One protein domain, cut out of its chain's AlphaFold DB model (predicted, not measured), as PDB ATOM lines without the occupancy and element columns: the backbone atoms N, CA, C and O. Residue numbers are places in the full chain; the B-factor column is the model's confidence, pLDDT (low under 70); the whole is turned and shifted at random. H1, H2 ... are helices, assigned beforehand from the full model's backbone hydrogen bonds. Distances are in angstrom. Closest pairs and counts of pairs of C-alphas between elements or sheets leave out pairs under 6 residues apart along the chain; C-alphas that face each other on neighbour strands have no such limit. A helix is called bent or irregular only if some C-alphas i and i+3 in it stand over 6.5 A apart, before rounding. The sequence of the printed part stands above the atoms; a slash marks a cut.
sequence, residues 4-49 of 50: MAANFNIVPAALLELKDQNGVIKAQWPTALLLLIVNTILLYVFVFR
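What this domain is: This is residues 4 to 49 of the 50 residues of the protein "Putative membrane protein" of Paraburkholderia sp. CI2 (UniProt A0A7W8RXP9). A short helix, H1, folds back beside the first part of a long, kinked helix, H2, as a lopsided helical hairpin, and the rest of H2 sticks out as a long free arm. That arm, residues 29 to 49, of which 29 to 48 belong to H2, makes much of the length. The printed part has 46 residues with two named helices, H1 then H2, and no named strand; the class is all helix. The whole is extended, with a radius of gyration of the C-alphas of 15.2 A, and the C-alphas span 48 by 16 by 8 A, a rod.

How they stand to each other: H1, residues 4 to 15, and H2, residues 23 to 48, form a helical hairpin and run opposite ways at a shallow tilt of 17 degrees. They touch, H1 with residues 5 to 9 alone and H2 with residues 24 to 25 alone; the closest C-alphas are those of Asn 9 and Val 24, 6.6 A apart. Their centres are 20.8 A apart. H2 has a kink of 36 degrees near residue 30, and residues 29 to 49 stand free. Of the O i to N i+4 pairs, 7 of 8 in H1 and 20 of 22 in H2 are within hydrogen-bond range.

Where its parts are: H1 begins at C-alpha 4, at (20.974, 28.907, 41.802), and measures 17.2 A from first to last C-alpha. It is neither bent nor irregular, but only just: C-alphas 8 and 11 are 6.1 A apart. H2 begins at C-alpha 23, at (22.396, 22.832, 27.122), and ends at C-alpha 48, at (29.360, 10.401, 60.786), a length of 36.6 A. H2 is irregular: C-alphas 27 and 30 are 7.1 A apart, and its line is a rough one.

The domain as a whole: The two C-alphas farthest apart, those of Glu 17 and Arg 49, are 48.1 A apart. The printed part has no cut, and the link from H1 to H2, 7 residues, is short. The mean pLDDT of the printed part is 93.7, and no printed residue is under 70.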
ATOM      1  N   MET A   4      19.727  28.180  42.017       90.38
ATOM      2  CA  MET A   4      20.974  28.907  41.802       90.38
ATOM      3  C   MET A   4      21.648  28.508  40.478       90.38
ATOM      4  O   MET A   4      21.944  29.379  39.666       90.38
ATOM      5  N   ALA A   5      21.836  27.207  40.219       86.88
ATOM      6  CA  ALA A   5      22.460  26.739  38.979       86.88
ATOM      7  C   ALA A   5      21.624  27.088  37.738       86.88
ATOM      8  O   ALA A   5      22.183  27.369  36.681       86.88
ATOM      9  N   ALA A   6      20.294  27.110  37.860       88.56
ATOM     10  CA  ALA A   6      19.421  27.563  36.784       88.56
ATOM     11  C   ALA A   6      19.631  29.057  36.486       88.56
ATOM     12  O   ALA A   6      19.894  29.408  35.341       88.56
ATOM     13  N   ASN A   7      19.613  29.925  37.501       91.56
ATOM     14  CA  ASN A   7      19.790  31.366  37.296       91.56
ATOM     15  C   ASN A   7      21.172  31.715  36.706       91.56
ATOM     16  O   ASN A   7      21.260  32.493  35.761       91.56
ATOM     17  N   PHE A   8      22.250  31.089  37.196       91.06
ATOM     18  CA  PHE A   8      23.610  31.351  36.699       91.06
ATOM     19  C   PHE A   8      23.860  30.875  35.262       91.06
ATOM     20  O   PHE A   8      24.694  31.466  34.584       91.06
ATOM     21  N   ASN A   9      23.171  29.829  34.790       92.50
ATOM     22  CA  ASN A   9      23.383  29.295  33.441       92.50
ATOM     23  C   ASN A   9      22.339  29.796  32.423       92.50
ATOM     24  O   ASN A   9      22.698  30.056  31.279       92.50
ATOM     25  N   ILE A  10      21.070  29.971  32.816       91.75
ATOM     26  CA  ILE A  10      19.981  30.366  31.901       91.75
ATOM     27  C   ILE A  10      20.064  31.851  31.534       91.75
ATOM     28  O   ILE A  10      19.859  32.186  30.372       91.75
ATOM     29  N   VAL A  11      20.406  32.741  32.476       93.25
ATOM     30  CA  VAL A  11      20.535  34.186  32.201       93.25
ATOM     31  C   VAL A  11      21.553  34.473  31.086       93.25
ATOM     32  O   VAL A  11      21.162  35.070  30.085       93.25
ATOM     33  N   PRO A  12      22.823  34.028  31.166       93.31
ATOM     34  CA  PRO A  12      23.772  34.247  30.076       93.31
ATOM     35  C   PRO A  12      23.407  33.467  28.808       93.31
ATOM     36  O   PRO A  12      23.626  33.973  27.712       93.31
ATOM     37  N   ALA A  13      22.816  32.272  28.920       93.38
ATOM     38  CA  ALA A  13      22.371  31.514  27.751       93.38
ATOM     39  C   ALA A  13      21.251  32.225  26.972       93.38
ATOM     40  O   ALA A  13      21.216  32.151  25.744       93.38
ATOM     41  N   ALA A  14      20.362  32.931  27.673       91.75
ATOM     42  CA  ALA A  14      19.335  33.770  27.069       91.75
ATOM     43  C   ALA A  14      19.928  35.051  26.459       91.75
ATOM     44  O   ALA A  14      19.548  35.412  25.351       91.75
ATOM     45  N   LEU A  15      20.892  35.695  27.131       91.81
ATOM     46  CA  LEU A  15      21.596  36.879  26.607       91.81
ATOM     47  C   LEU A  15      22.405  36.587  25.334       91.81
ATOM     48  O   LEU A  15      22.580  37.470  24.504       91.81
ATOM     49  N   LEU A  16      22.905  35.358  25.194       93.69
ATOM     50  CA  LEU A  16      23.630  34.877  24.013       93.69
ATOM     51  C   LEU A  16      22.712  34.226  22.965       93.69
ATOM     52  O   LEU A  16      23.215  33.636  22.011       93.69
ATOM     53  N   GLU A  17      21.390  34.277  23.168       93.19
ATOM     54  CA  GLU A  17      20.372  33.698  22.281       93.19
ATOM     55  C   GLU A  17      20.658  32.234  21.890       93.19
ATOM     56  O   GLU A  17      20.430  31.797  20.758       93.19
ATOM     57  N   LEU A  18      21.174  31.437  22.836       93.75
ATOM     58  CA  LEU A  18      21.508  30.039  22.573       93.75
ATOM     59  C   LEU A  18      20.251  29.244  22.199       93.75
ATOM     60  O   LEU A  18      19.233  29.292  22.891       93.75
ATOM     61  N   LYS A  19      20.365  28.417  21.152       90.69
ATOM     62  CA  LYS A  19      19.290  27.525  20.679       90.69
ATOM     63  C   LYS A  19      18.747  26.600  21.779       90.69
ATOM     64  O   LYS A  19      17.566  26.273  21.772       90.69
ATOM     65  N   ASP A  20      19.609  26.165  22.701       91.94
ATOM     66  CA  ASP A  20      19.220  25.410  23.896       91.94
ATOM     67  C   ASP A  20      19.748  26.108  25.154       91.94
ATOM     68  O   ASP A  20      20.905  25.935  25.544       91.94
ATOM     69  N   GLN A  21      18.873  26.854  25.826       90.19
ATOM     70  CA  GLN A  21      19.189  27.545  27.081       90.19
ATOM     71  C   GLN A  21      19.503  26.579  28.238       90.19
ATOM     72  O   GLN A  21      20.129  26.970  29.221       90.19
ATOM     73  N   ASN A  22      19.121  25.301  28.117       91.31
ATOM     74  CA  ASN A  22      19.401  24.260  29.106       91.31
ATOM     75  C   ASN A  22      20.615  23.392  28.737       91.31
ATOM     76  O   ASN A  22      20.955  22.474  29.490       91.31
ATOM     77  N   GLY A  23      21.281  23.653  27.606       90.31
ATOM     78  CA  GLY A  23      22.396  22.832  27.122       90.31
ATOM     79  C   GLY A  23      23.547  22.745  28.127       90.31
ATOM     80  O   GLY A  23      24.079  21.666  28.386       90.31
ATOM     81  N   VAL A  24      23.855  23.865  28.782       90.12
ATOM     82  CA  VAL A  24      24.903  23.948  29.810       90.12
ATOM     83  C   VAL A  24      24.558  23.092  31.034       90.12
ATOM     84  O   VAL A  24      25.391  22.334  31.525       90.12
ATOM     85  N   ILE A  25      23.304  23.140  31.486       92.62
ATOM     86  CA  ILE A  25      22.817  22.363  32.634       92.62
ATOM     87  C   ILE A  25      22.886  20.859  32.338       92.62
ATOM     88  O   ILE A  25      23.315  20.075  33.188       92.62
ATOM     89  N   LYS A  26      22.507  20.449  31.121       91.19
ATOM     90  CA  LYS A  26      22.593  19.047  30.678       91.19
ATOM     91  C   LYS A  26      24.037  18.547  30.673       91.19
ATOM     92  O   LYS A  26      24.293  17.436  31.128       91.19
ATOM     93  N   ALA A  27      24.974  19.373  30.208       93.38
ATOM     94  CA  ALA A  27      26.396  19.039  30.206       93.38
ATOM     95  C   ALA A  27      26.996  18.959  31.625       93.38
ATOM     96  O   ALA A  27      27.905  18.168  31.866       93.38
ATOM     97  N   GLN A  28      26.481  19.747  32.573       92.69
ATOM     98  CA  GLN A  28      26.973  19.800  33.956       92.69
ATOM     99  C   GLN A  28      26.415  18.693  34.862       92.69
ATOM    100  O   GLN A  28      27.077  18.322  35.834       92.69
ATOM    101  N   TRP A  29      25.224  18.158  34.565       94.69
ATOM    102  CA  TRP A  29      24.575  17.104  35.358       94.69
ATOM    103  C   TRP A  29      25.499  15.940  35.775       94.69
ATOM    104  O   TRP A  29      25.531  15.638  36.971       94.69
ATOM    105  N   PRO A  30      26.264  15.290  34.870       95.19
ATOM    106  CA  PRO A  30      27.104  14.154  35.253       95.19
ATOM    107  C   PRO A  30      28.182  14.542  36.271       95.19
ATOM    108  O   PRO A  30      28.380  13.836  37.261       95.19
ATOM    109  N   THR A  31      28.829  15.694  36.084       96.00
ATOM    110  CA  THR A  31      29.843  16.206  37.016       96.00
ATOM    111  C   THR A  31      29.226  16.559  38.367       96.00
ATOM    112  O   THR A  31      29.780  16.209  39.408       96.00
ATOM    113  N   ALA A  32      28.060  17.210  38.368       94.75
ATOM    114  CA  ALA A  32      27.353  17.571  39.595       94.75
ATOM    115  C   ALA A  32      26.961  16.334  40.418       94.75
ATOM    116  O   ALA A  32      27.132  16.326  41.637       94.75
ATOM    117  N   LEU A  33      26.480  15.278  39.754       96.88
ATOM    118  CA  LEU A  33      26.128  14.020  40.409       96.88
ATOM    119  C   LEU A  33      27.358  13.343  41.025       96.88
ATOM    120  O   LEU A  33      27.310  12.928  42.181       96.88
ATOM    121  N   LEU A  34      28.468  13.276  40.283       98.00
ATOM    122  CA  LEU A  34      29.713  12.688  40.777       98.00
ATOM    123  C   LEU A  34      30.232  13.437  42.009       98.00
ATOM    124  O   LEU A  34      30.539  12.812  43.023       98.00
ATOM    125  N   LEU A  35      30.267  14.770  41.953       97.56
ATOM    126  CA  LEU A  35      30.693  15.593  43.085       97.56
ATOM    127  C   LEU A  35      29.789  15.396  44.303       97.56
ATOM    128  O   LEU A  35      30.304  15.280  45.416       97.56
ATOM    129  N   LEU A  36      28.470  15.328  44.113       96.94
ATOM    130  CA  LEU A  36      27.528  15.105  45.208       96.94
ATOM    131  C   LEU A  36      27.754  13.743  45.872       96.94
ATOM    132  O   LEU A  36      27.819  13.670  47.099       96.94
ATOM    133  N   ILE A  37      27.909  12.682  45.075       98.38
ATOM    134  CA  ILE A  37      28.147  11.322  45.575       98.38
ATOM    135  C   ILE A  37      29.454  11.272  46.361       98.38
ATOM    136  O   ILE A  37      29.458  10.832  47.509       98.38
ATOM    137  N   VAL A  38      30.550  11.766  45.780       98.31
ATOM    138  CA  VAL A  38      31.865  11.742  46.430       98.31
ATOM    139  C   VAL A  38      31.838  12.536  47.735       98.31
ATOM    140  O   VAL A  38      32.234  12.003  48.767       98.31
ATOM    141  N   ASN A  39      31.306  13.763  47.735       97.88
ATOM    142  CA  ASN A  39      31.211  14.565  48.960       97.88
ATOM    143  C   ASN A  39      30.345  13.885  50.027       97.88
ATOM    144  O   ASN A  39      30.716  13.867  51.197       97.88
ATOM    145  N   THR A  40      29.225  13.279  49.630       97.75
ATOM    146  CA  THR A  40      28.349  12.545  50.556       97.75
ATOM    147  C   THR A  40      29.073  11.358  51.187       97.75
ATOM    148  O   THR A  40      28.997  11.178  52.401       97.75
ATOM    149  N   ILE A  41      29.817  10.577  50.395       98.25
ATOM    150  CA  ILE A  41      30.613   9.447  50.894       98.25
ATOM    151  C   ILE A  41      31.691   9.936  51.865       98.25
ATOM    152  O   ILE A  41      31.850   9.352  52.934       98.25
ATOM    153  N   LEU A  42      32.402  11.015  51.525       97.62
ATOM    154  CA  LEU A  42      33.435  11.584  52.392       97.62
ATOM    155  C   LEU A  42      32.853  12.018  53.742       97.62
ATOM    156  O   LEU A  42      33.387  11.638  54.781       97.62
ATOM    157  N   LEU A  43      31.739  12.754  53.744       98.12
ATOM    158  CA  LEU A  43      31.070  13.169  54.981       98.12
ATOM    159  C   LEU A  43      30.583  11.963  55.789       98.12
ATOM    160  O   LEU A  43      30.796  11.906  56.998       98.12
ATOM    161  N   TYR A  44      29.974  10.976  55.130       97.12
ATOM    162  CA  TYR A  44      29.527   9.757  55.795       97.12
ATOM    163  C   TYR A  44      30.687   9.035  56.489       97.12
ATOM    164  O   TYR A  44      30.582   8.727  57.671       97.12
ATOM    165  N   VAL A  45      31.804   8.812  55.789       97.25
ATOM    166  CA  VAL A  45      32.947   8.049  56.315       97.25
ATOM    167  C   VAL A  45      33.715   8.819  57.391       97.25
ATOM    168  O   VAL A  45      34.046   8.237  58.420       97.25
ATOM    169  N   PHE A  46      34.006  10.104  57.169       96.44
ATOM    170  CA  PHE A  46      34.915  10.864  58.034       96.44
ATOM    171  C   PHE A  46      34.230  11.628  59.168       96.44
ATOM    172  O   PHE A  46      34.882  11.895  60.171       96.44
ATOM    173  N   VAL A  47      32.955  12.002  59.020       96.19
ATOM    174  CA  VAL A  47      32.244  12.816  60.024       96.19
ATOM    175  C   VAL A  47      31.237  11.989  60.816       96.19
ATOM    176  O   VAL A  47      31.115  12.185  62.018       96.19
ATOM    177  N   PHE A  48      30.499  11.088  60.158       93.50
ATOM    178  CA  PHE A  48      29.360  10.401  60.786       93.50
ATOM    179  C   PHE A  48      29.604   8.928  61.137       93.50
ATOM    180  O   PHE A  48      28.843   8.365  61.922       93.50
ATOM    181  N   ARG A  49      30.600   8.276  60.524       84.06
ATOM    182  CA  ARG A  49      30.900   6.847  60.730       84.06
ATOM    183  C   ARG A  49      32.087   6.595  61.661       84.06
ATOM    184  O   ARG A  49      32.174   5.484  62.199       84.06
TER     185      ARG A  49